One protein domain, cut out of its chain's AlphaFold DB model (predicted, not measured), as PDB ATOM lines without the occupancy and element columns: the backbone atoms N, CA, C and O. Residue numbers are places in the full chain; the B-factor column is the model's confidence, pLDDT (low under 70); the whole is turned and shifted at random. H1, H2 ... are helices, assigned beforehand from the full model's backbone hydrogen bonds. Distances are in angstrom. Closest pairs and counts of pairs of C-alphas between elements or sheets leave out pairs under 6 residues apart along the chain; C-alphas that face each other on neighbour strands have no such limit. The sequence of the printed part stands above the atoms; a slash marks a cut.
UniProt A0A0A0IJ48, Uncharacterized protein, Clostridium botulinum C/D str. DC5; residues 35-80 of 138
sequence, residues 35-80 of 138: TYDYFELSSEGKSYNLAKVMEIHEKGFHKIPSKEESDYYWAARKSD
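This is residues 35 to 80 of the 138 residues of an uncharacterized protein of Clostridium botulinum C/D str. DC5 (UniProt A0A0A0IJ48). Two helices of 13 residues each, H1 and H2, cross at a steep angle, joined at one end by the link of residues 63 to 66. At the other end the long unnamed stretch of residues 35 to 49 folds back on itself, with residues 38 to 39 paired antiparallel to 48 to 49. The 46 printed residues, all helix in class with no named strand, are compact: the radius of gyration of the C-alphas is 10.7 A, and the spans are 31 by 23 by 13 A.

Start at H1, residues 50 to 62; with residues 53 to 57 alone it touches H2, residues 67 to 79. Look at their closest C-alphas, Val 53 and Tyr 73, 5.7 A apart. The helices run opposite ways at a steep tilt of 56 degrees. Every O i to N i+4 pair in H2 is within hydrogen-bond range, and 7 of 9 in H1.

Find C-alpha 50 at (24.715, -33.401, -19.423); H1 runs 19.3 A to C-alpha 62. H2 runs 18.1 A from C-alpha 67 to C-alpha 79 at (25.111, -26.703, -29.701).

The C-alphas farthest apart, Ser 43 and His 62, are 32.3 A apart. The printed part has no cut, and the H1 to H2 link is tight. Residues 35 to 46 have pLDDT under 70.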
ATOM      1  N   THR A  35      17.797 -41.031 -15.315       36.19
ATOM      2  CA  THR A  35      17.337 -40.367 -16.523       36.19
ATOM      3  C   THR A  35      18.466 -39.440 -16.929       36.19
ATOM      4  O   THR A  35      18.711 -38.409 -16.305       36.19
ATOM      5  N   TYR A  36      19.263 -39.886 -17.896       43.59
ATOM      6  CA  TYR A  36      20.227 -39.024 -18.546       43.59
ATOM      7  C   TYR A  36      19.412 -37.983 -19.306       43.59
ATOM      8  O   TYR A  36      18.819 -38.299 -20.334       43.59
ATOM      9  N   ASP A  37      19.351 -36.771 -18.764       51.12
ATOM     10  CA  ASP A  37      18.825 -35.619 -19.480       51.12
ATOM     11  C   ASP A  37      19.792 -35.340 -20.639       51.12
ATOM     12  O   ASP A  37      20.873 -34.763 -20.477       51.12
ATOM     13  N   TYR A  38      19.453 -35.897 -21.797       52.03
ATOM     14  CA  TYR A  38      20.109 -35.637 -23.067       52.03
ATOM     15  C   TYR A  38      19.548 -34.331 -23.633       52.03
ATOM     16  O   TYR A  38      18.331 -34.168 -23.711       52.03
ATOM     17  N   PHE A  39      20.427 -33.419 -24.048       58.59
ATOM     18  CA  PHE A  39      20.033 -32.222 -24.796       58.59
ATOM     19  C   PHE A  39      20.238 -32.467 -26.299       58.59
ATOM     20  O   PHE A  39      21.242 -33.053 -26.716       58.59
ATOM     21  N   GLU A  40      19.267 -32.043 -27.106       49.66
ATOM     22  CA  GLU A  40      19.230 -32.058 -28.579       49.66
ATOM     23  C   GLU A  40      18.705 -30.660 -29.002       49.66
ATOM     24  O   GLU A  40      17.812 -30.146 -28.335       49.66
ATOM     25  N   LEU A  41      19.191 -29.915 -30.007       48.91
ATOM     26  CA  LEU A  41      19.826 -30.234 -31.290       48.91
ATOM     27  C   LEU A  41      20.798 -29.108 -31.718       48.91
ATOM     28  O   LEU A  41      20.390 -27.963 -31.907       48.91
ATOM     29  N   SER A  42      22.054 -29.461 -32.014       44.12
ATOM     30  CA  SER A  42      22.842 -28.748 -33.036       44.12
ATOM     31  C   SER A  42      22.226 -29.005 -34.421       44.12
ATOM     32  O   SER A  42      21.593 -30.042 -34.629       44.12
ATOM     33  N   SER A  43      22.480 -28.124 -35.396       48.12
ATOM     34  CA  SER A  43      22.110 -28.294 -36.815       48.12
ATOM     35  C   SER A  43      22.585 -29.615 -37.457       48.12
ATOM     36  O   SER A  43      22.212 -29.906 -38.588       48.12
ATOM     37  N   GLU A  44      23.401 -30.410 -36.755       51.19
ATOM     38  CA  GLU A  44      23.943 -31.707 -37.179       51.19
ATOM     39  C   GLU A  44      23.326 -32.943 -36.484       51.19
ATOM     40  O   GLU A  44      23.791 -34.054 -36.730       51.19
ATOM     41  N   GLY A  45      22.324 -32.809 -35.603       53.97
ATOM     42  CA  GLY A  45      21.663 -33.985 -35.003       53.97
ATOM     43  C   GLY A  45      22.450 -34.696 -33.890       53.97
ATOM     44  O   GLY A  45      22.208 -35.869 -33.614       53.97
ATOM     45  N   LYS A  46      23.432 -34.030 -33.268       63.84
ATOM     46  CA  LYS A  46      24.235 -34.604 -32.173       63.84
ATOM     47  C   LYS A  46      23.593 -34.303 -30.819       63.84
ATOM     48  O   LYS A  46      23.376 -33.137 -30.494       63.84
ATOM     49  N   SER A  47      23.348 -35.356 -30.039       72.50
ATOM     50  CA  SER A  47      22.891 -35.272 -28.650       72.50
ATOM     51  C   SER A  47      24.068 -35.338 -27.674       72.50
ATOM     52  O   SER A  47      24.973 -36.166 -27.832       72.50
ATOM     53  N   TYR A  48      24.061 -34.479 -26.651       82.75
ATOM     54  CA  TYR A  48      25.102 -34.428 -25.622       82.75
ATOM     55  C   TYR A  48      24.554 -34.852 -24.258       82.75
ATOM     56  O   TYR A  48      23.426 -34.538 -23.881       82.75
ATOM     57  N   ASN A  49      25.380 -35.572 -23.501       88.69
ATOM     58  CA  ASN A  49      25.059 -36.063 -22.169       88.69
ATOM     59  C   ASN A  49      25.464 -35.010 -21.131       88.69
ATOM     60  O   ASN A  49      26.657 -34.740 -20.958       88.69
ATOM     61  N   LEU A  50      24.484 -34.452 -20.416       87.25
ATOM     62  CA  LEU A  50      24.715 -33.401 -19.423       87.25
ATOM     63  C   LEU A  50      25.727 -33.802 -18.350       87.25
ATOM     64  O   LEU A  50      26.603 -33.014 -18.003       87.25
ATOM     65  N   ALA A  51      25.621 -35.024 -17.825       89.62
ATOM     66  CA  ALA A  51      26.491 -35.486 -16.750       89.62
ATOM     67  C   ALA A  51      27.955 -35.512 -17.204       89.62
ATOM     68  O   ALA A  51      28.828 -35.050 -16.476       89.62
ATOM     69  N   LYS A  52      28.206 -35.957 -18.441       93.06
ATOM     70  CA  LYS A  52      29.548 -35.944 -19.032       93.06
ATOM     71  C   LYS A  52      30.073 -34.521 -19.231       93.06
ATOM     72  O   LYS A  52      31.235 -34.258 -18.941       93.06
ATOM     73  N   VAL A  53      29.235 -33.591 -19.700       92.94
ATOM     74  CA  VAL A  53      29.631 -32.177 -19.837       92.94
ATOM     75  C   VAL A  53      30.001 -31.586 -18.477       92.94
ATOM     76  O   VAL A  53      31.037 -30.937 -18.360       92.94
ATOM     77  N   MET A  54      29.191 -31.841 -17.448       92.88
ATOM     78  CA  MET A  54      29.431 -31.349 -16.089       92.88
ATOM     79  C   MET A  54      30.678 -31.975 -15.453       92.88
ATOM     80  O   MET A  54      31.413 -31.289 -14.751       92.88
ATOM     81  N   GLU A  55      30.954 -33.251 -15.724       93.94
ATOM     82  CA  GLU A  55      32.181 -33.915 -15.281       93.94
ATOM     83  C   GLU A  55      33.427 -33.279 -15.914       93.94
ATOM     84  O   GLU A  55      34.393 -32.984 -15.210       93.94
ATOM     85  N   ILE A  56      33.395 -33.006 -17.224       94.75
ATOM     86  CA  ILE A  56      34.504 -32.340 -17.925       94.75
ATOM     87  C   ILE A  56      34.673 -30.897 -17.434       94.75
ATOM     88  O   ILE A  56      35.802 -30.444 -17.245       94.75
ATOM     89  N   HIS A  57      33.564 -30.194 -17.189       93.88
ATOM     90  CA  HIS A  57      33.563 -28.845 -16.630       93.88
ATOM     91  C   HIS A  57      34.277 -28.796 -15.275       93.88
ATOM     92  O   HIS A  57      35.243 -28.056 -15.120       93.88
ATOM     93  N   GLU A  58      33.865 -29.645 -14.328       92.00
ATOM     94  CA  GLU A  58      34.472 -29.725 -12.995       92.00
ATOM     95  C   GLU A  58      35.948 -30.147 -13.073       92.00
ATOM     96  O   GLU A  58      36.805 -29.610 -12.372       92.00
ATOM     97  N   LYS A  59      36.277 -31.079 -13.975       93.12
ATOM     98  CA  LYS A  59      37.661 -31.504 -14.203       93.12
ATOM     99  C   LYS A  59      38.556 -30.326 -14.584       93.12
ATOM    100  O   LYS A  59      39.675 -30.270 -14.076       93.12
ATOM    101  N   GLY A  60      38.062 -29.395 -15.404       88.56
ATOM    102  CA  GLY A  60      38.799 -28.223 -15.882       88.56
ATOM    103  C   GLY A  60      39.346 -27.305 -14.782       88.56
ATOM    104  O   GLY A  60      40.345 -26.629 -15.013       88.56
ATOM    105  N   PHE A  61      38.764 -27.329 -13.580       86.19
ATOM    106  CA  PHE A  61      39.253 -26.550 -12.434       86.19
ATOM    107  C   PHE A  61      40.474 -27.170 -11.751       86.19
ATOM    108  O   PHE A  61      41.284 -26.460 -11.157       86.19
ATOM    109  N   HIS A  62      40.630 -28.493 -11.836       86.19
ATOM    110  CA  HIS A  62      41.643 -29.228 -11.068       86.19
ATOM    111  C   HIS A  62      42.706 -29.880 -11.953       86.19
ATOM    112  O   HIS A  62      43.804 -30.188 -11.483       86.19
ATOM    113  N   LYS A  63      42.375 -30.170 -13.217       90.69
ATOM    114  CA  LYS A  63      43.202 -30.928 -14.164       90.69
ATOM    115  C   LYS A  63      42.931 -30.479 -15.596       90.69
ATOM    116  O   LYS A  63      41.827 -30.083 -15.939       90.69
ATOM    117  N   ILE A  64      43.927 -30.646 -16.461       90.25
ATOM    118  CA  ILE A  64      43.766 -30.408 -17.899       90.25
ATOM    119  C   ILE A  64      42.932 -31.561 -18.495       90.25
ATOM    120  O   ILE A  64      43.351 -32.720 -18.376       90.25
ATOM    121  N   PRO A  65      41.760 -31.295 -19.104       92.56
ATOM    122  CA  PRO A  65      41.004 -32.316 -19.827       92.56
ATOM    123  C   PRO A  65      41.771 -32.818 -21.058       92.56
ATOM    124  O   PRO A  65      42.624 -32.120 -21.608       92.56
ATOM    125  N   SER A  66      41.464 -34.027 -21.525       95.00
ATOM    126  CA  SER A  66      42.005 -34.527 -22.789       95.00
ATOM    127  C   SER A  66      41.493 -33.686 -23.963       95.00
ATOM    128  O   SER A  66      40.505 -32.949 -23.855       95.00
ATOM    129  N   LYS A  67      42.150 -33.806 -25.122       94.94
ATOM    130  CA  LYS A  67      41.693 -33.135 -26.344       94.94
ATOM    131  C   LYS A  67      40.269 -33.562 -26.716       94.94
ATOM    132  O   LYS A  67      39.434 -32.711 -26.974       94.94
ATOM    133  N   GLU A  68      39.977 -34.858 -26.656       93.50
ATOM    134  CA  GLU A  68      38.652 -35.414 -26.964       93.50
ATOM    135  C   GLU A  68      37.568 -34.928 -25.990       93.50
ATOM    136  O   GLU A  68      36.450 -34.628 -26.403       93.50
ATOM    137  N   GLU A  69      37.892 -34.823 -24.697       93.19
ATOM    138  CA  GLU A  69      36.989 -34.251 -23.690       93.19
ATOM    139  C   GLU A  69      36.727 -32.768 -23.967       93.19
ATOM    140  O   GLU A  69      35.582 -32.325 -23.917       93.19
ATOM    141  N   SER A  70      37.774 -32.016 -24.306       92.81
ATOM    142  CA  SER A  70      37.665 -30.596 -24.643       92.81
ATOM    143  C   SER A  70      36.815 -30.389 -25.897       92.81
ATOM    144  O   SER A  70      35.902 -29.566 -25.886       92.81
ATOM    145  N   ASP A  71      37.055 -31.171 -26.951       93.44
ATOM    146  CA  ASP A  71      36.292 -31.120 -28.201       93.44
ATOM    147  C   ASP A  71      34.814 -31.459 -27.950       93.44
ATOM    148  O   ASP A  71      33.924 -30.755 -28.429       93.44
ATOM    149  N   TYR A  72      34.537 -32.488 -27.138       92.62
ATOM    150  CA  TYR A  72      33.177 -32.850 -26.731       92.62
ATOM    151  C   TYR A  72      32.488 -31.721 -25.954       92.62
ATOM    152  O   TYR A  72      31.346 -31.369 -26.249       92.62
ATOM    153  N   TYR A  73      33.186 -31.140 -24.978       93.62
ATOM    154  CA  TYR A  73      32.679 -30.077 -24.116       93.62
ATOM    155  C   TYR A  73      32.362 -28.796 -24.894       93.62
ATOM    156  O   TYR A  73      31.263 -28.251 -24.773       93.62
ATOM    157  N   TRP A  74      33.282 -28.339 -25.747       93.00
ATOM    158  CA  TRP A  74      33.068 -27.142 -26.558       93.00
ATOM    159  C   TRP A  74      31.996 -27.345 -27.624       93.00
ATOM    160  O   TRP A  74      31.213 -26.430 -27.880       93.00
ATOM    161  N   ALA A  75      31.910 -28.540 -28.213       91.62
ATOM    162  CA  ALA A  75      30.839 -28.852 -29.149       91.62
ATOM    163  C   ALA A  75      29.462 -28.849 -28.457       91.62
ATOM    164  O   ALA A  75      28.525 -28.271 -29.005       91.62
ATOM    165  N   ALA A  76      29.364 -29.389 -27.234       90.81
ATOM    166  CA  ALA A  76      28.139 -29.349 -26.433       90.81
ATOM    167  C   ALA A  76      27.699 -27.906 -26.133       90.81
ATOM    168  O   ALA A  76      26.562 -27.534 -26.423       90.81
ATOM    169  N   ARG A  77      28.619 -27.060 -25.649       92.31
ATOM    170  CA  ARG A  77      28.349 -25.635 -25.379       92.31
ATOM    171  C   ARG A  77      27.924 -24.867 -26.627       92.31
ATOM    172  O   ARG A  77      27.009 -24.057 -26.576       92.31
ATOM    173  N   LYS A  78      28.552 -25.142 -27.773       90.19
ATOM    174  CA  LYS A  78      28.192 -24.504 -29.046       90.19
ATOM    175  C   LYS A  78      26.806 -24.926 -29.545       90.19
ATOM    176  O   LYS A  78      26.153 -24.151 -30.237       90.19
ATOM    177  N   SER A  79      26.391 -26.155 -29.246       87.19
ATOM    178  CA  SER A  79      25.111 -26.703 -29.701       87.19
ATOM    179  C   SER A  79      23.906 -26.268 -28.873       87.19
ATOM    180  O   SER A  79      22.798 -26.266 -29.399       87.19
ATOM    181  N   ASP A  80      24.117 -25.902 -27.608       85.31
ATOM    182  CA  ASP A  80      23.051 -25.606 -26.656       85.31
ATOM    183  C   ASP A  80      23.359 -24.295 -25.902       85.31
ATOM    184  O   ASP A  80      24.143 -24.287 -24.946       85.31
TER     185      ASP A  80